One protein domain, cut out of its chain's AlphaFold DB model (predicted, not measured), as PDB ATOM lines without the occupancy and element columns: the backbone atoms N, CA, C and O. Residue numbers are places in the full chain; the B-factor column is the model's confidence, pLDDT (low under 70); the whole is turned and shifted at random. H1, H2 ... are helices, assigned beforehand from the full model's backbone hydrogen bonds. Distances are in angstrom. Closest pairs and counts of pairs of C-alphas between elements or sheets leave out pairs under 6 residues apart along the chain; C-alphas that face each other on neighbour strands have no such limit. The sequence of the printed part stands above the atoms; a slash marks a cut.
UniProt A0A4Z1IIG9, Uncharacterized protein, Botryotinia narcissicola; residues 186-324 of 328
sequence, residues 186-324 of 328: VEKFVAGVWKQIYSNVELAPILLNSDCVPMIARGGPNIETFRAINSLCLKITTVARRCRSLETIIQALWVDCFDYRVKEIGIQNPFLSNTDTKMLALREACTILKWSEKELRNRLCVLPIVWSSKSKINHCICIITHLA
ATOM      1  N   VAL A 186      63.262  79.171 114.683       57.47
ATOM      2  CA  VAL A 186      64.109  78.048 115.096       57.47
ATOM      3  C   VAL A 186      64.117  76.925 114.059       57.47
ATOM      4  O   VAL A 186      65.191  76.470 113.692       57.47
ATOM      5  N   GLU A 187      62.971  76.510 113.517       58.62
ATOM      6  CA  GLU A 187      62.924  75.505 112.438       58.62
ATOM      7  C   GLU A 187      63.662  75.975 111.183       58.62
ATOM      8  O   GLU A 187      64.419  75.210 110.592       58.62
ATOM      9  N   LYS A 188      63.508  77.249 110.802       67.19
ATOM     10  CA  LYS A 188      64.259  77.835 109.678       67.19
ATOM     11  C   LYS A 188      65.763  77.847 109.948       67.19
ATOM     12  O   LYS A 188      66.551  77.605 109.036       67.19
ATOM     13  N   PHE A 189      66.160  78.111 111.192       67.06
ATOM     14  CA  PHE A 189      67.554  78.044 111.611       67.06
ATOM     15  C   PHE A 189      68.096  76.609 111.540       67.06
ATOM     16  O   PHE A 189      69.126  76.390 110.912       67.06
ATOM     17  N   VAL A 190      67.376  75.632 112.094       65.81
ATOM     18  CA  VAL A 190      67.756  74.209 112.083       65.81
ATOM     19  C   VAL A 190      67.841  73.671 110.654       65.81
ATOM     20  O   VAL A 190      68.840  73.055 110.294       65.81
ATOM     21  N   ALA A 191      66.860  73.979 109.804       64.00
ATOM     22  CA  ALA A 191      66.900  73.633 108.383       64.00
ATOM     23  C   ALA A 191      68.090  74.296 107.663       64.00
ATOM     24  O   ALA A 191      68.725  73.684 106.806       64.00
ATOM     25  N   GLY A 192      68.427  75.537 108.032       67.62
ATOM     26  CA  GLY A 192      69.603  76.244 107.529       67.62
ATOM     27  C   GLY A 192      70.922  75.587 107.945       67.62
ATOM     28  O   GLY A 192      71.801  75.418 107.102       67.62
ATOM     29  N   VAL A 193      71.044  75.176 109.209       68.12
ATOM     30  CA  VAL A 193      72.197  74.431 109.741       68.12
ATOM     31  C   VAL A 193      72.336  73.084 109.030       68.12
ATOM     32  O   VAL A 193      73.418  72.753 108.552       68.12
ATOM     33  N   TRP A 194      71.233  72.351 108.859       65.94
ATOM     34  CA  TRP A 194      71.213  71.080 108.136       65.94
ATOM     35  C   TRP A 194      71.670  71.241 106.684       65.94
ATOM     36  O   TRP A 194      72.604  70.578 106.241       65.94
ATOM     37  N   LYS A 195      71.091  72.200 105.953       68.19
ATOM     38  CA  LYS A 195      71.489  72.500 104.570       68.19
ATOM     39  C   LYS A 195      72.968  72.893 104.467       68.19
ATOM     40  O   LYS A 195      73.623  72.602 103.468       68.19
ATOM     41  N   GLN A 196      73.508  73.562 105.485       67.00
ATOM     42  CA  GLN A 196      74.926  73.906 105.523       67.00
ATOM     43  C   GLN A 196      75.800  72.667 105.735       67.00
ATOM     44  O   GLN A 196      76.751  72.497 104.982       67.00
ATOM     45  N   ILE A 197      75.464  71.784 106.678       63.91
ATOM     46  CA  ILE A 197      76.247  70.574 106.983       63.91
ATOM     47  C   ILE A 197      76.203  69.561 105.830       63.91
ATOM     48  O   ILE A 197      77.248  69.048 105.439       63.91
ATOM     49  N   TYR A 198      75.023  69.338 105.247       58.97
ATOM     50  CA  TYR A 198      74.767  68.300 104.239       58.97
ATOM     51  C   TYR A 198      74.776  68.801 102.793       58.97
ATOM     52  O   TYR A 198      74.378  68.077 101.889       58.97
ATOM     53  N   SER A 199      75.218  70.033 102.530       62.81
ATOM     54  CA  SER A 199      75.525  70.390 101.139       62.81
ATOM     55  C   SER A 199      76.724  69.549 100.658       62.81
ATOM     56  O   SER A 199      77.576  69.160 101.457       62.81
ATOM     57  N   ASN A 200      76.831  69.270  99.364       51.62
ATOM     58  CA  ASN A 200      77.756  68.273  98.796       51.62
ATOM     59  C   ASN A 200      79.235  68.734  98.745       51.62
ATOM     60  O   ASN A 200      79.853  68.739  97.687       51.62
ATOM     61  N   VAL A 201      79.816  69.176  99.862       51.00
ATOM     62  CA  VAL A 201      81.233  69.576  99.945       51.00
ATOM     63  C   VAL A 201      81.874  68.762 101.053       51.00
ATOM     64  O   VAL A 201      81.489  68.889 102.211       51.00
ATOM     65  N   GLU A 202      82.828  67.904 100.720       50.34
ATOM     66  CA  GLU A 202      83.596  67.186 101.732       50.34
ATOM     67  C   GLU A 202      84.220  68.172 102.727       50.34
ATOM     68  O   GLU A 202      84.859  69.154 102.347       50.34
ATOM     69  N   LEU A 203      84.078  67.877 104.021       49.69
ATOM     70  CA  LEU A 203      84.877  68.476 105.095       49.69
ATOM     71  C   LEU A 203      86.297  67.885 105.102       49.69
ATOM     72  O   LEU A 203      86.906  67.738 106.162       49.69
ATOM     73  N   ALA A 204      86.823  67.511 103.934       46.75
ATOM     74  CA  ALA A 204      88.233  67.209 103.811       46.75
ATOM     75  C   ALA A 204      88.994  68.443 104.317       46.75
ATOM     76  O   ALA A 204      88.564  69.578 104.048       46.75
ATOM     77  N   PRO A 205      90.105  68.266 105.056       46.56
ATOM     78  CA  PRO A 205      91.031  69.361 105.260       46.56
ATOM     79  C   PRO A 205      91.243  69.954 103.878       46.56
ATOM     80  O   PRO A 205      91.574  69.220 102.945       46.56
ATOM     81  N   ILE A 206      90.987  71.252 103.715       47.00
ATOM     82  CA  ILE A 206      91.503  71.955 102.553       47.00
ATOM     83  C   ILE A 206      93.017  71.840 102.747       47.00
ATOM     84  O   ILE A 206      93.634  72.715 103.351       47.00
ATOM     85  N   LEU A 207      93.618  70.725 102.306       45.00
ATOM     86  CA  LEU A 207      94.971  70.744 101.812       45.00
ATOM     87  C   LEU A 207      94.867  71.846 100.781       45.00
ATOM     88  O   LEU A 207      94.209  71.706  99.750       45.00
ATOM     89  N   LEU A 208      95.369  73.015 101.165       51.38
ATOM     90  CA  LEU A 208      95.723  74.055 100.235       51.38
ATOM     91  C   LEU A 208      96.573  73.312  99.222       51.38
ATOM     92  O   LEU A 208      97.723  73.011  99.533       51.38
ATOM     93  N   ASN A 209      95.969  72.888  98.104       47.62
ATOM     94  CA  ASN A 209      96.698  72.223  97.044       47.62
ATOM     95  C   ASN A 209      97.879  73.143  96.801       47.62
ATOM     96  O   ASN A 209      97.704  74.328  96.485       47.62
ATOM     97  N   SER A 210      99.058  72.608  97.109       48.69
ATOM     98  CA  SER A 210     100.303  73.345  97.292       48.69
ATOM     99  C   SER A 210     100.750  74.040  96.003       48.69
ATOM    100  O   SER A 210     101.807  74.651  95.985       48.69
ATOM    101  N   ASP A 211      99.941  73.974  94.950       50.56
ATOM    102  CA  ASP A 211     100.172  74.488  93.612       50.56
ATOM    103  C   ASP A 211      99.642  75.919  93.420       50.56
ATOM    104  O   ASP A 211     100.089  76.620  92.517       50.56
ATOM    105  N   CYS A 212      98.733  76.409  94.279       50.28
ATOM    106  CA  CYS A 212      98.249  77.799  94.186       50.28
ATOM    107  C   CYS A 212      99.195  78.815  94.847       50.28
ATOM    108  O   CYS A 212      99.270  79.965  94.426       50.28
ATOM    109  N   VAL A 213      99.928  78.402  95.885       51.19
ATOM    110  CA  VAL A 213     100.842  79.274  96.645       51.19
ATOM    111  C   VAL A 213     102.138  79.613  95.872       51.19
ATOM    112  O   VAL A 213     102.557  80.770  95.926       51.19
ATOM    113  N   PRO A 214     102.755  78.701  95.089       50.78
ATOM    114  CA  PRO A 214     103.968  78.987  94.322       50.78
ATOM    115  C   PRO A 214     103.732  79.894  93.108       50.78
ATOM    116  O   PRO A 214     104.655  80.597  92.697       50.78
ATOM    117  N   MET A 215     102.515  79.926  92.543       49.91
ATOM    118  CA  MET A 215     102.185  80.799  91.402       49.91
ATOM    119  C   MET A 215     102.214  82.290  91.767       49.91
ATOM    120  O   MET A 215     102.590  83.115  90.939       49.91
ATOM    121  N   ILE A 216     101.911  82.630  93.023       55.09
ATOM    122  CA  ILE A 216     101.910  84.013  93.525       55.09
ATOM    123  C   ILE A 216     103.344  84.582  93.610       55.09
ATOM    124  O   ILE A 216     103.530  85.796  93.594       55.09
ATOM    125  N   ALA A 217     104.372  83.725  93.669       55.81
ATOM    126  CA  ALA A 217     105.749  84.130  93.957       55.81
ATOM    127  C   ALA A 217     106.639  84.394  92.721       55.81
ATOM    128  O   ALA A 217     107.745  84.903  92.894       55.81
ATOM    129  N   ARG A 218     106.219  84.047  91.489       57.75
ATOM    130  CA  ARG A 218     107.123  84.070  90.307       57.75
ATOM    131  C   ARG A 218     106.637  84.803  89.054       57.75
ATOM    132  O   ARG A 218     107.437  84.989  88.141       57.75
ATOM    133  N   GLY A 219     105.392  85.255  88.992       58.22
ATOM    134  CA  GLY A 219     104.875  86.022  87.859       58.22
ATOM    135  C   GLY A 219     103.647  86.811  88.283       58.22
ATOM    136  O   GLY A 219     102.908  86.361  89.153       58.22
ATOM    137  N   GLY A 220     103.462  88.010  87.724       62.38
ATOM    138  CA  GLY A 220     102.336  88.882  88.065       62.38
ATOM    139  C   GLY A 220     100.973  88.181  87.937       62.38
ATOM    140  O   GLY A 220     100.873  87.149  87.271       62.38
ATOM    141  N   PRO A 221      99.917  88.725  88.565       66.31
ATOM    142  CA  PRO A 221      98.616  88.070  88.639       66.31
ATOM    143  C   PRO A 221      98.028  87.864  87.236       66.31
ATOM    144  O   PRO A 221      97.481  88.787  86.636       66.31
ATOM    145  N   ASN A 222      98.150  86.644  86.712       77.50
ATOM    146  CA  ASN A 222      97.446  86.223  85.507       77.50
ATOM    147  C   ASN A 222      95.972  85.918  85.839       77.50
ATOM    148  O   ASN A 222      95.582  85.739  87.002       77.50
ATOM    149  N   ILE A 223      95.125  85.898  84.810       82.12
ATOM    150  CA  ILE A 223      93.677  85.694  84.959       82.12
ATOM    151  C   ILE A 223      93.351  84.319  85.567       82.12
ATOM    152  O   ILE A 223      92.366  84.172  86.295       82.12
ATOM    153  N   GLU A 224      94.212  83.329  85.339       78.62
ATOM    154  CA  GLU A 224      94.127  81.990  85.916       78.62
ATOM    155  C   GLU A 224      94.370  82.009  87.434       78.62
ATOM    156  O   GLU A 224      93.601  81.402  88.181       78.62
ATOM    157  N   THR A 225      95.361  82.770  87.914       78.19
ATOM    158  CA  THR A 225      95.663  82.954  89.346       78.19
ATOM    159  C   THR A 225      94.515  83.671  90.045       78.19
ATOM    160  O   THR A 225      94.078  83.245  91.113       78.19
ATOM    161  N   PHE A 226      93.952  84.716  89.428       77.31
ATOM    162  CA  PHE A 226      92.775  85.399  89.970       77.31
ATOM    163  C   PHE A 226      91.570  84.451  90.093       77.31
ATOM    164  O   PHE A 226      90.896  84.418  91.127       77.31
ATOM    165  N   ARG A 227      91.321  83.615  89.075       81.50
ATOM    166  CA  ARG A 227      90.258  82.597  89.106       81.50
ATOM    167  C   ARG A 227      90.504  81.538  90.187       81.50
ATOM    168  O   ARG A 227      89.562  81.162  90.890       81.50
ATOM    169  N   ALA A 228      91.745  81.082  90.343       75.69
ATOM    170  CA  ALA A 228      92.130  80.106  91.360       75.69
ATOM    171  C   ALA A 228      91.920  80.654  92.782       75.69
ATOM    172  O   ALA A 228      91.284  79.993  93.605       75.69
ATOM    173  N   ILE A 229      92.354  81.892  93.048       76.94
ATOM    174  CA  ILE A 229      92.160  82.563  94.342       76.94
ATOM    175  C   ILE A 229      90.670  82.748  94.646       76.94
ATOM    176  O   ILE A 229      90.229  82.411  95.743       76.94
ATOM    177  N   ASN A 230      89.863  83.206  93.683       81.31
ATOM    178  CA  ASN A 230      88.417  83.355  93.891       81.31
ATOM    179  C   ASN A 230      87.730  82.014  94.194       81.31
ATOM    180  O   ASN A 230      86.868  81.937  95.072       81.31
ATOM    181  N   SER A 231      88.154  80.943  93.521       78.19
ATOM    182  CA  SER A 231      87.662  79.589  93.792       78.19
ATOM    183  C   SER A 231      88.038  79.128  95.203       78.19
ATOM    184  O   SER A 231      87.218  78.531  95.903       78.19
ATOM    185  N   LEU A 232      89.254  79.444  95.660       75.94
ATOM    186  CA  LEU A 232      89.699  79.152  97.019       75.94
ATOM    187  C   LEU A 232      88.914  79.958  98.066       75.94
ATOM    188  O   LEU A 232      88.466  79.381  99.054       75.94
ATOM    189  N   CYS A 233      88.670  81.253  97.835       74.69
ATOM    190  CA  CYS A 233      87.834  82.089  98.703       74.69
ATOM    191  C   CYS A 233      86.428  81.501  98.879       74.69
ATOM    192  O   CYS A 233      85.916  81.446 100.000       74.69
ATOM    193  N   LEU A 234      85.816  81.012  97.795       76.62
ATOM    194  CA  LEU A 234      84.509  80.355  97.847       76.62
ATOM    195  C   LEU A 234      84.556  79.052  98.662       76.62
ATOM    196  O   LEU A 234      83.686  78.831  99.512       76.62
ATOM    197  N   LYS A 235      85.583  78.216  98.453       75.62
ATOM    198  CA  LYS A 235      85.792  76.974  99.219       75.62
ATOM    199  C   LYS A 235      85.967  77.258 100.712       75.62
ATOM    200  O   LYS A 235      85.231  76.701 101.524       75.62
ATOM    201  N   ILE A 236      86.862  78.182 101.070       75.75
ATOM    202  CA  ILE A 236      87.119  78.581 102.463       75.75
ATOM    203  C   ILE A 236      85.857  79.160 103.104       75.75
ATOM    204  O   ILE A 236      85.507  78.769 104.213       75.75
ATOM    205  N   THR A 237      85.130  80.039 102.410       76.00
ATOM    206  CA  THR A 237      83.879  80.623 102.925       76.00
ATOM    207  C   THR A 237      82.824  79.550 103.184       76.00
ATOM    208  O   THR A 237      82.110  79.599 104.188       76.00
ATOM    209  N   THR A 238      82.728  78.561 102.296       74.62
ATOM    210  CA  THR A 238      81.787  77.447 102.443       74.62
ATOM    211  C   THR A 238      82.148  76.584 103.648       74.62
ATOM    212  O   THR A 238      81.284  76.340 104.488       74.62
ATOM    213  N   VAL A 239      83.419  76.200 103.795       73.94
ATOM    214  CA  VAL A 239      83.899  75.437 104.958       73.94
ATOM    215  C   VAL A 239      83.717  76.228 106.252       73.94
ATOM    216  O   VAL A 239      83.150  75.704 107.206       73.94
ATOM    217  N   ALA A 240      84.090  77.508 106.282       74.12
ATOM    218  CA  ALA A 240      83.915  78.367 107.452       74.12
ATOM    219  C   ALA A 240      82.447  78.441 107.897       74.12
ATOM    220  O   ALA A 240      82.148  78.359 109.089       74.12
ATOM    221  N   ARG A 241      81.511  78.525 106.942       73.75
ATOM    222  CA  ARG A 241      80.070  78.503 107.221       73.75
ATOM    223  C   ARG A 241      79.622  77.173 107.846       73.75
ATOM    224  O   ARG A 241      78.823  77.186 108.779       73.75
ATOM    225  N   ARG A 242      80.168  76.039 107.396       68.75
ATOM    226  CA  ARG A 242      79.890  74.716 107.990       68.75
ATOM    227  C   ARG A 242      80.481  74.551 109.374       68.75
ATOM    228  O   ARG A 242      79.772  74.115 110.274       68.75
ATOM    229  N   CYS A 243      81.736  74.950 109.560       75.25
ATOM    230  CA  CYS A 243      82.376  74.956 110.870       75.25
ATOM    231  C   CYS A 243      81.570  75.801 111.856       75.25
ATOM    232  O   CYS A 243      81.385  75.387 112.993       75.25
ATOM    233  N   ARG A 244      81.003  76.931 111.410       76.81
ATOM    234  CA  ARG A 244      80.133  77.755 112.251       76.81
ATOM    235  C   ARG A 244      78.822  77.058 112.633       76.81
ATOM    236  O   ARG A 244      78.363  77.183 113.769       76.81
ATOM    237  N   SER A 245      78.233  76.312 111.701       75.31
ATOM    238  CA  SER A 245      77.068  75.461 111.972       75.31
ATOM    239  C   SER A 245      77.387  74.365 112.993       75.31
ATOM    240  O   SER A 245      76.669  74.218 113.980       75.31
ATOM    241  N   LEU A 246      78.503  73.655 112.809       75.62
ATOM    242  CA  LEU A 246      78.962  72.616 113.730       75.62
ATOM    243  C   LEU A 246      79.287  73.182 115.118       75.62
ATOM    244  O   LEU A 246      78.867  72.620 116.125       75.62
ATOM    245  N   GLU A 247      79.980  74.320 115.176       78.88
ATOM    246  CA  GLU A 247      80.268  75.034 116.420       78.88
ATOM    247  C   GLU A 247      78.974  75.322 117.186       78.88
ATOM    248  O   GLU A 247      78.920  75.104 118.390       78.88
ATOM    249  N   THR A 248      77.905  75.727 116.495       78.19
ATOM    250  CA  THR A 248      76.616  76.006 117.145       78.19
ATOM    251  C   THR A 248      75.985  74.749 117.753       78.19
ATOM    252  O   THR A 248      75.435  74.810 118.852       78.19
ATOM    253  N   ILE A 249      76.094  73.600 117.080       77.94
ATOM    254  CA  ILE A 249      75.616  72.312 117.609       77.94
ATOM    255  C   ILE A 249      76.424  71.912 118.846       77.94
ATOM    256  O   ILE A 249      75.848  71.581 119.881       77.94
ATOM    257  N   ILE A 250      77.754  71.991 118.765       80.19
ATOM    258  CA  ILE A 250      78.647  71.657 119.882       80.19
ATOM    259  C   ILE A 250      78.389  72.583 121.075       80.19
ATOM    260  O   ILE A 250      78.355  72.118 122.210       80.19
ATOM    261  N   GLN A 251      78.161  73.877 120.839       82.62
ATOM    262  CA  GLN A 251      77.824  74.830 121.897       82.62
ATOM    263  C   GLN A 251      76.509  74.475 122.599       82.62
ATOM    264  O   GLN A 251      76.429  74.601 123.818       82.62
ATOM    265  N   ALA A 252      75.494  74.011 121.865       79.75
ATOM    266  CA  ALA A 252      74.244  73.559 122.466       79.75
ATOM    267  C   ALA A 252      74.447  72.290 123.314       79.75
ATOM    268  O   ALA A 252      74.046  72.270 124.477       79.75
ATOM    269  N   LEU A 253      75.165  71.292 122.784       80.75
ATOM    270  CA  LEU A 253      75.526  70.075 123.526       80.75
ATOM    271  C   LEU A 253      76.338  70.387 124.789       80.75
ATOM    272  O   LEU A 253      76.107  69.803 125.844       80.75
ATOM    273  N   TRP A 254      77.271  71.337 124.704       88.19
ATOM    274  CA  TRP A 254      78.081  71.754 125.844       88.19
ATOM    275  C   TRP A 254      77.222  72.287 126.994       88.19
ATOM    276  O   TRP A 254      77.521  71.993 128.147       88.19
ATOM    277  N   VAL A 255      76.145  73.031 126.707       86.56
ATOM    278  CA  VAL A 255      75.240  73.553 127.747       86.56
ATOM    279  C   VAL A 255      74.547  72.419 128.497       86.56
ATOM    280  O   VAL A 255      74.448  72.478 129.721       86.56
ATOM    281  N   ASP A 256      74.097  71.384 127.788       83.75
ATOM    282  CA  ASP A 256      73.446  70.231 128.413       83.75
ATOM    283  C   ASP A 256      74.442  69.430 129.266       83.75
ATOM    284  O   ASP A 256      74.151  69.095 130.418       83.75
ATOM    285  N   CYS A 257      75.653  69.200 128.747       88.94
ATOM    286  CA  CYS A 257      76.739  68.570 129.501       88.94
ATOM    287  C   CYS A 257      77.128  69.390 130.739       88.94
ATOM    288  O   CYS A 257      77.357  68.823 131.807       88.94
ATOM    289  N   PHE A 258      77.172  70.719 130.622       91.25
ATOM    290  CA  PHE A 258      77.466  71.614 131.736       91.25
ATOM    291  C   PHE A 258      76.390  71.514 132.820       91.25
ATOM    292  O   PHE A 258      76.714  71.316 133.988       91.25
ATOM    293  N   ASP A 259      75.109  71.582 132.450       88.81
ATOM    294  CA  ASP A 259      74.005  71.461 133.405       88.81
ATOM    295  C   ASP A 259      73.981  70.089 134.091       88.81
ATOM    296  O   ASP A 259      73.712  69.999 135.293       88.81
ATOM    297  N   TYR A 260      74.277  69.018 133.349       91.88
ATOM    298  CA  TYR A 260      74.433  67.681 133.918       91.88
ATOM    299  C   TYR A 260      75.590  67.637 134.920       91.88
ATOM    300  O   TYR A 260      75.403  67.184 136.049       91.88
ATOM    301  N   ARG A 261      76.755  68.180 134.551       94.25
ATOM    302  CA  ARG A 261      77.935  68.216 135.420       94.25
ATOM    303  C   ARG A 261      77.680  69.009 136.699       94.25
ATOM    304  O   ARG A 261      78.079  68.580 137.777       94.25
ATOM    305  N   VAL A 262      76.948  70.121 136.611       93.44
ATOM    306  CA  VAL A 262      76.499  70.875 137.790       93.44
ATOM    307  C   VAL A 262      75.640  69.992 138.697       93.44
ATOM    308  O   VAL A 262      75.876  69.942 139.897       93.44
ATOM    309  N   LYS A 263      74.666  69.250 138.164       94.00
ATOM    310  CA  LYS A 263      73.847  68.348 138.995       94.00
ATOM    311  C   LYS A 263      74.691  67.257 139.653       94.00
ATOM    312  O   LYS A 263      74.516  66.994 140.837       94.00
ATOM    313  N   GLU A 264      75.615  66.660 138.908       94.88
ATOM    314  CA  GLU A 264      76.498  65.606 139.404       94.88
ATOM    315  C   GLU A 264      77.390  66.087 140.558       94.88
ATOM    316  O   GLU A 264      77.434  65.439 141.602       94.88
ATOM    317  N   ILE A 265      78.030  67.254 140.426       94.56
ATOM    318  CA  ILE A 265      78.841  67.835 141.509       94.56
ATOM    319  C   ILE A 265      77.973  68.120 142.741       94.56
ATOM    320  O   ILE A 265      78.435  67.920 143.864       94.56
ATOM    321  N   GLY A 266      76.723  68.554 142.549       94.06
ATOM    322  CA  GLY A 266      75.777  68.797 143.642       94.06
ATOM    323  C   GLY A 266      75.362  67.518 144.373       94.06
ATOM    324  O   GLY A 266      75.221  67.531 145.590       94.06
ATOM    325  N   ILE A 267      75.230  66.398 143.654       94.12
ATOM    326  CA  ILE A 267      74.982  65.076 144.255       94.12
ATOM    327  C   ILE A 267      76.217  64.596 145.026       94.12
ATOM    328  O   ILE A 267      76.088  64.085 146.135       94.12
ATOM    329  N   GLN A 268      77.415  64.777 144.462       93.56
ATOM    330  CA  GLN A 268      78.676  64.391 145.106       93.56
ATOM    331  C   GLN A 268      78.996  65.251 146.335       93.56
ATOM    332  O   GLN A 268      79.637  64.776 147.268       93.56
ATOM    333  N   ASN A 269      78.540  66.507 146.351       91.62
ATOM    334  CA  ASN A 269      78.790  67.462 147.424       91.62
ATOM    335  C   ASN A 269      77.476  68.139 147.871       91.62
ATOM    336  O   ASN A 269      77.261  69.314 147.556       91.62
ATOM    337  N   PRO A 270      76.612  67.444 148.640       90.25
ATOM    338  CA  PRO A 270      75.274  67.940 148.995       90.25
ATOM    339  C   PRO A 270      75.255  69.226 149.832       90.25
ATOM    340  O   PRO A 270      74.227  69.891 149.919       90.25
ATOM    341  N   PHE A 271      76.376  69.573 150.466       92.69
ATOM    342  CA  PHE A 271      76.509  70.762 151.314       92.69
ATOM    343  C   PHE A 271      76.806  72.045 150.528       92.69
ATOM    344  O   PHE A 271      76.768  73.133 151.100       92.69
ATOM    345  N   LEU A 272      77.135  71.936 149.238       91.69
ATOM    346  CA  LEU A 272      77.436  73.095 148.406       91.69
ATOM    347  C   LEU A 272      76.156  73.772 147.923       91.69
ATOM    348  O   LEU A 272      75.175  73.122 147.558       91.69
ATOM    349  N   SER A 273      76.186  75.104 147.856       94.44
ATOM    350  CA  SER A 273      75.117  75.847 147.199       94.44
ATOM    351  C   SER A 273      75.141  75.591 145.689       94.44
ATOM    352  O   SER A 273      76.191  75.324 145.102       94.44
ATOM    353  N   ASN A 274      73.998  75.761 145.018       90.12
ATOM    354  CA  ASN A 274      73.927  75.638 143.557       90.12
ATOM    355  C   ASN A 274      74.940  76.551 142.836       90.12
ATOM    356  O   ASN A 274      75.465  76.195 141.781       90.12
ATOM    357  N   THR A 275      75.216  77.723 143.410       92.50
ATOM    358  CA  THR A 275      76.197  78.682 142.895       92.50
ATOM    359  C   THR A 275      77.617  78.134 142.993       92.50
ATOM    360  O   THR A 275      78.363  78.214 142.018       92.50
ATOM    361  N   ASP A 276      77.975  77.521 144.121       92.56
ATOM    362  CA  ASP A 276      79.304  76.936 144.329       92.56
ATOM    363  C   ASP A 276      79.513  75.722 143.427       92.56
ATOM    364  O   ASP A 276      80.545  75.596 142.769       92.56
ATOM    365  N   THR A 277      78.491  74.879 143.292       94.94
ATOM    366  CA  THR A 277      78.484  73.748 142.361       94.94
ATOM    367  C   THR A 277      78.699  74.199 140.911       94.94
ATOM    368  O   THR A 277      79.515  73.624 140.187       94.94
ATOM    369  N   LYS A 278      78.018  75.272 140.485       92.06
ATOM    370  CA  LYS A 278      78.230  75.896 139.168       92.06
ATOM    371  C   LYS A 278      79.635  76.456 139.013       92.06
ATOM    372  O   LYS A 278      80.221  76.320 137.943       92.06
ATOM    373  N   MET A 279      80.177  77.078 140.056       93.19
ATOM    374  CA  MET A 279      81.530  77.624 140.040       93.19
ATOM    375  C   MET A 279      82.580  76.521 139.878       93.19
ATOM    376  O   MET A 279      83.531  76.700 139.119       93.19
ATOM    377  N   LEU A 280      82.401  75.370 140.530       94.69
ATOM    378  CA  LEU A 280      83.285  74.216 140.368       94.69
ATOM    379  C   LEU A 280      83.240  73.659 138.940       94.69
ATOM    380  O   LEU A 280      84.293  73.526 138.321       94.69
ATOM    381  N   ALA A 281      82.043  73.437 138.383       94.31
ATOM    382  CA  ALA A 281      81.890  73.002 136.991       94.31
ATOM    383  C   ALA A 281      82.528  73.995 136.000       94.31
ATOM    384  O   ALA A 281      83.168  73.607 135.025       94.31
ATOM    385  N   LEU A 282      82.380  75.297 136.261       93.25
ATOM    386  CA  LEU A 282      82.961  76.360 135.443       93.25
ATOM    387  C   LEU A 282      84.493  76.346 135.494       93.25
ATOM    388  O   LEU A 282      85.138  76.479 134.454       93.25
ATOM    389  N   ARG A 283      85.076  76.178 136.686       94.19
ATOM    390  CA  ARG A 283      86.531  76.071 136.868       94.19
ATOM    391  C   ARG A 283      87.084  74.848 136.149       94.19
ATOM    392  O   ARG A 283      88.051  74.987 135.411       94.19
ATOM    393  N   GLU A 284      86.425  73.700 136.294       94.31
ATOM    394  CA  GLU A 284      86.776  72.465 135.588       94.31
ATOM    395  C   GLU A 284      86.797  72.680 134.065       94.31
ATOM    396  O   GLU A 284      87.798  72.396 133.406       94.31
ATOM    397  N   ALA A 285      85.742  73.285 133.509       93.06
ATOM    398  CA  ALA A 285      85.666  73.596 132.084       93.06
ATOM    399  C   ALA A 285      86.782  74.553 131.622       93.06
ATOM    400  O   ALA A 285      87.385  74.335 130.569       93.06
ATOM    401  N   CYS A 286      87.086  75.592 132.407       93.94
ATOM    402  CA  CYS A 286      88.174  76.526 132.104       93.94
ATOM    403  C   CYS A 286      89.538  75.823 132.085       93.94
ATOM    404  O   CYS A 286      90.353  76.093 131.201       93.94
ATOM    405  N   THR A 287      89.777  74.888 133.009       95.44
ATOM    406  CA  THR A 287      91.009  74.091 133.055       95.44
ATOM    407  C   THR A 287      91.151  73.191 131.829       95.44
ATOM    408  O   THR A 287      92.222  73.164 131.224       95.44
ATOM    409  N   ILE A 288      90.081  72.500 131.422       93.75
ATOM    410  CA  ILE A 288      90.092  71.596 130.258       93.75
ATOM    411  C   ILE A 288      90.337  72.374 128.961       93.75
ATOM    412  O   ILE A 288      91.175  71.992 128.146       93.75
ATOM    413  N   LEU A 289      89.625  73.487 128.777       89.44
ATOM    414  CA  LEU A 289      89.699  74.297 127.559       89.44
ATOM    415  C   LEU A 289      90.923  75.219 127.526       89.44
ATOM    416  O   LEU A 289      91.226  75.793 126.482       89.44
ATOM    417  N   LYS A 290      91.626  75.369 128.657       93.88
ATOM    418  CA  LYS A 290      92.700  76.354 128.862       93.88
ATOM    419  C   LYS A 290      92.249  77.782 128.530       93.88
ATOM    420  O   LYS A 290      93.035  78.600 128.057       93.88
ATOM    421  N   TRP A 291      90.976  78.078 128.771       93.44
ATOM    422  CA  TRP A 291      90.381  79.395 128.558       93.44
ATOM    423  C   TRP A 291      90.190  80.102 129.889       93.44
ATOM    424  O   TRP A 291      89.880  79.480 130.904       93.44
ATOM    425  N   SER A 292      90.321  81.428 129.880       92.81
ATOM    426  CA  SER A 292      89.829  82.221 131.006       92.81
ATOM    427  C   SER A 292      88.304  82.132 131.074       92.81
ATOM    428  O   SER A 292      87.637  81.989 130.049       92.81
ATOM    429  N   GLU A 293      87.727  82.306 132.262       88.31
ATOM    430  CA  GLU A 293      86.271  82.369 132.425       88.31
ATOM    431  C   GLU A 293      85.633  83.410 131.488       88.31
ATOM    432  O   GLU A 293      84.591  83.169 130.879       88.31
ATOM    433  N   LYS A 294      86.289  84.564 131.328       88.19
ATOM    434  CA  LYS A 294      85.855  85.623 130.414       88.19
ATOM    435  C   LYS A 294      85.837  85.148 128.962       88.19
ATOM    436  O   LYS A 294      84.912  85.479 128.227       88.19
ATOM    437  N   GLU A 295      86.846  84.396 128.539       88.06
ATOM    438  CA  GLU A 295      86.923  83.864 127.180       88.06
ATOM    439  C   GLU A 295      85.901  82.755 126.945       88.06
ATOM    440  O   GLU A 295      85.205  82.795 125.934       88.06
ATOM    441  N   LEU A 296      85.732  81.845 127.907       88.31
ATOM    442  CA  LEU A 296      84.681  80.832 127.883       88.31
ATOM    443  C   LEU A 296      83.308  81.486 127.728       88.31
ATOM    444  O   LEU A 296      82.548  81.131 126.829       88.31
ATOM    445  N   ARG A 297      83.025  82.507 128.546       82.88
ATOM    446  CA  ARG A 297      81.812  83.311 128.408       82.88
ATOM    447  C   ARG A 297      81.758  83.946 127.029       82.88
ATOM    448  O   ARG A 297      80.787  83.716 126.356       82.88
ATOM    449  N   ASN A 298      82.766  84.656 126.533       83.69
ATOM    450  CA  ASN A 298      82.682  85.329 125.225       83.69
ATOM    451  C   ASN A 298      82.489  84.380 124.032       83.69
ATOM    452  O   ASN A 298      81.732  84.696 123.116       83.69
ATOM    453  N   ARG A 299      83.167  83.230 124.038       80.81
ATOM    454  CA  ARG A 299      83.080  82.215 122.978       80.81
ATOM    455  C   ARG A 299      81.725  81.527 122.984       80.81
ATOM    456  O   ARG A 299      81.184  81.248 121.919       80.81
ATOM    457  N   LEU A 300      81.168  81.310 124.174       76.25
ATOM    458  CA  LEU A 300      79.866  80.684 124.330       76.25
ATOM    459  C   LEU A 300      78.718  81.716 124.303       76.25
ATOM    460  O   LEU A 300      77.671  81.399 123.781       76.25
ATOM    461  N   CYS A 301      78.880  82.979 124.719       50.09
ATOM    462  CA  CYS A 301      77.866  84.052 124.902       50.09
ATOM    463  C   CYS A 301      77.080  84.474 123.647       50.09
ATOM    464  O   CYS A 301      76.242  85.367 123.719       50.09
ATOM    465  N   VAL A 302      77.236  83.782 122.523       48.53
ATOM    466  CA  VAL A 302      76.193  83.685 121.484       48.53
ATOM    467  C   VAL A 302      74.907  83.005 122.035       48.53
ATOM    468  O   VAL A 302      73.851  83.001 121.404       48.53
ATOM    469  N   LEU A 303      74.969  82.518 123.280       48.06
ATOM    470  CA  LEU A 303      73.945  81.870 124.099       48.06
ATOM    471  C   LEU A 303      72.572  82.548 124.323       48.06
ATOM    472  O   LEU A 303      71.682  81.771 124.643       48.06
ATOM    473  N   PRO A 304      72.265  83.861 124.185       45.69
ATOM    474  CA  PRO A 304      70.914  84.351 124.508       45.69
ATOM    475  C   PRO A 304      69.818  83.739 123.621       45.69
ATOM    476  O   PRO A 304      68.728  83.415 124.094       45.69
ATOM    477  N   ILE A 305      70.128  83.511 122.341       45.56
ATOM    478  CA  ILE A 305      69.198  82.906 121.376       45.56
ATOM    479  C   ILE A 305      69.013  81.407 121.675       45.56
ATOM    480  O   ILE A 305      67.904  80.881 121.554       45.56
ATOM    481  N   VAL A 306      70.077  80.740 122.138       43.91
ATOM    482  CA  VAL A 306      70.086  79.309 122.484       43.91
ATOM    483  C   VAL A 306      69.452  79.051 123.857       43.91
ATOM    484  O   VAL A 306      68.684  78.109 124.006       43.91
ATOM    485  N   TRP A 307      69.668  79.925 124.843       41.06
ATOM    486  CA  TRP A 307      69.066  79.844 126.179       41.06
ATOM    487  C   TRP A 307      67.565  80.125 126.159       41.06
ATOM    488  O   TRP A 307      66.811  79.431 126.834       41.06
ATOM    489  N   SER A 308      67.109  81.089 125.354       40.31
ATOM    490  CA  SER A 308      65.673  81.369 125.206       40.31
ATOM    491  C   SER A 308      64.945  80.291 124.384       40.31
ATOM    492  O   SER A 308      63.753  80.062 124.578       40.31
ATOM    493  N   SER A 309      65.669  79.567 123.523       42.53
ATOM    494  CA  SER A 309      65.114  78.512 122.659       42.53
ATOM    495  C   SER A 309      65.467  77.092 123.116       42.53
ATOM    496  O   SER A 309      65.236  76.148 122.358       42.53
ATOM    497  N   LYS A 310      65.991  76.926 124.340       44.91
ATOM    498  CA  LYS A 310      66.571  75.680 124.877       44.91
ATOM    499  C   LYS A 310      65.652  74.469 124.701       44.91
ATOM    500  O   LYS A 310      66.095  73.416 124.271       44.91
ATOM    501  N   SER A 311      64.342  74.644 124.879       44.78
ATOM    502  CA  SER A 311      63.367  73.562 124.680       44.78
ATOM    503  C   SER A 311      63.143  73.174 123.209       44.78
ATOM    504  O   SER A 311      62.849  72.019 122.930       44.78
ATOM    505  N   LYS A 312      63.272  74.112 122.260       42.38
ATOM    506  CA  LYS A 312      63.063  73.856 120.821       42.38
ATOM    507  C   LYS A 312      64.329  73.332 120.154       42.38
ATOM    508  O   LYS A 312      64.253  72.419 119.344       42.38
ATOM    509  N   ILE A 313      65.487  73.871 120.536       46.56
ATOM    510  CA  ILE A 313      66.786  73.402 120.046       46.56
ATOM    511  C   ILE A 313      67.101  72.026 120.631       46.56
ATOM    512  O   ILE A 313      67.507  71.171 119.863       46.56
ATOM    513  N   ASN A 314      66.815  71.750 121.909       44.22
ATOM    514  CA  ASN A 314      67.020  70.407 122.466       44.22
ATOM    515  C   ASN A 314      66.045  69.379 121.878       44.22
ATOM    516  O   ASN A 314      66.430  68.231 121.714       44.22
ATOM    517  N   HIS A 315      64.827  69.773 121.483       42.28
ATOM    518  CA  HIS A 315      63.927  68.888 120.731       42.28
ATOM    519  C   HIS A 315      64.474  68.609 119.321       42.28
ATOM    520  O   HIS A 315      64.486  67.465 118.884       42.28
ATOM    521  N   CYS A 316      65.019  69.620 118.636       39.28
ATOM    522  CA  CYS A 316      65.688  69.432 117.349       39.28
ATOM    523  C   CYS A 316      67.003  68.643 117.464       39.28
ATOM    524  O   CYS A 316      67.269  67.821 116.602       39.28
ATOM    525  N   ILE A 317      67.800  68.837 118.517       45.16
ATOM    526  CA  ILE A 317      69.038  68.088 118.772       45.16
ATOM    527  C   ILE A 317      68.721  66.657 119.198       45.16
ATOM    528  O   ILE A 317      69.371  65.762 118.687       45.16
ATOM    529  N   CYS A 318      67.689  66.415 120.018       40.31
ATOM    530  CA  CYS A 318      67.182  65.064 120.295       40.31
ATOM    531  C   CYS A 318      66.734  64.365 119.012       40.31
ATOM    532  O   CYS A 318      67.057  63.200 118.817       40.31
ATOM    533  N   ILE A 319      66.040  65.074 118.112       41.66
ATOM    534  CA  ILE A 319      65.696  64.559 116.781       41.66
ATOM    535  C   ILE A 319      66.974  64.267 115.971       41.66
ATOM    536  O   ILE A 319      67.055  63.225 115.336       41.66
ATOM    537  N   ILE A 320      68.004  65.116 116.040       40.06
ATOM    538  CA  ILE A 320      69.289  64.921 115.343       40.06
ATOM    539  C   ILE A 320      70.095  63.742 115.923       40.06
ATOM    540  O   ILE A 320      70.676  62.978 115.159       40.06
ATOM    541  N   THR A 321      70.114  63.543 117.245       41.56
ATOM    542  CA  THR A 321      70.796  62.414 117.900       41.56
ATOM    543  C   THR A 321      70.009  61.108 117.817       41.56
ATOM    544  O   THR A 321      70.614  60.051 117.934       41.56
ATOM    545  N   HIS A 322      68.690  61.153 117.604       38.28
ATOM    546  CA  HIS A 322      67.861  59.963 117.363       38.28
ATOM    547  C   HIS A 322      67.703  59.602 115.874       38.28
ATOM    548  O   HIS A 322      67.322  58.475 115.578       38.28
ATOM    549  N   LEU A 323      68.012  60.513 114.941       34.25
ATOM    550  CA  LEU A 323      68.089  60.241 113.492       34.25
ATOM    551  C   LEU A 323      69.491  59.816 113.025       34.25
ATOM    552  O   LEU A 323      69.691  59.521 111.849       34.25
ATOM    553  N   ALA A 324      70.457  59.782 113.939       29.80
ATOM    554  CA  ALA A 324      71.717  59.076 113.786       29.80
ATOM    555  C   ALA A 324      71.429  57.563 113.690       29.80
ATOM    556  O   ALA A 324      70.971  56.998 114.685       29.80
TER     557      ALA A 324
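This is residues 186 to 324 of the 328 residues of an uncharacterized protein of Botryotinia narcissicola (UniProt A0A4Z1IIG9). One very long helix, H3, is the spine of the model and runs most of its length; H4 folds back on its last part as a helical hairpin, and H5 packs across the chain-end part of H4. Near the middle of H3, H1 crosses it on the side away from H4, with H7 beside H1, and the long stretch 198 to 211 leads from H1 to little H2 near the beginning of H3. The printed part has 139 residues with seven named helices, H1 to H7 in order, and no named strand; the class is all helix. The whole is only just loose, close to extended, with a radius of gyration of the C-alphas of 21.1 A and a rod outline of 71 by 33 by 25 A.

H1, residues 186 to 197, touches H3, residues 223 to 268, with residues 193 to 197 alone, at a steep tilt of 55 degrees, opposite ways; the closest C-alphas are those of Val 193 and Ser 245, 5.5 A apart. H2, residues 212 to 215, touches H3 at residues 225 to 229 alone, the closest C-alphas being those of Cys 212 and Ala 228, 7.1 A. H3, the hub, touches four helices. H3 and H4, residues 274 to 289, touch as a hairpin, opposite ways, at a tilt of 37 degrees, only just steep; the closest C-alphas, of Val 262 and Lys 278, are 5.5 A apart. H4 touches H5, residues 293 to 300, about perpendicular at 79 degrees, the C-alphas of Cys 286 and Glu 293 being closest at 6.2 A. H6, residues 304 to 308, is close to H3 but not clearly touching, with C-alphas 252 and 306 closest at 7.1 A. H7, residues 310 to 322, only just touches H3, with 3 pairs of C-alphas within 8 A, Ala 252 and Ile 313 closest at 7.8 A, about perpendicular at 75 degrees. H7 also only just touches H1, with 3 such pairs, Val 186 and Lys 312 closest at 7.2 A. Among the pairs that are apart are H1 and H4, and H5 and H7. Every O i to N i+4 pair is within hydrogen-bond range in H1, H3, H4, H5, H6 and H7; H2 is too short for one, and its one O i to N i+3 pair is not within range.

H1 begins at C-alpha 186, (64.109, 78.048, 115.096), and is 16.4 A long. H3 runs 65.5 A from C-alpha 223 at (93.677, 85.694, 84.959) to C-alpha 268 at (78.676, 64.391, 145.106). H4 measures 22.5 A, H7 17.5 A, H5 10.5 A, H6 6.1 A and H2 5.7 A.

The C-alphas farthest apart, of Gly 219 and Phe 271, are 71.2 A apart. The printed part has no cut; the link H1 to H2 is long, and residues 217 to 223, of which 223 belongs to H3, stand free. The mean pLDDT of the printed part is 70.6, and it is under 70 in residues 186 to 221, 242 and 301 to 324.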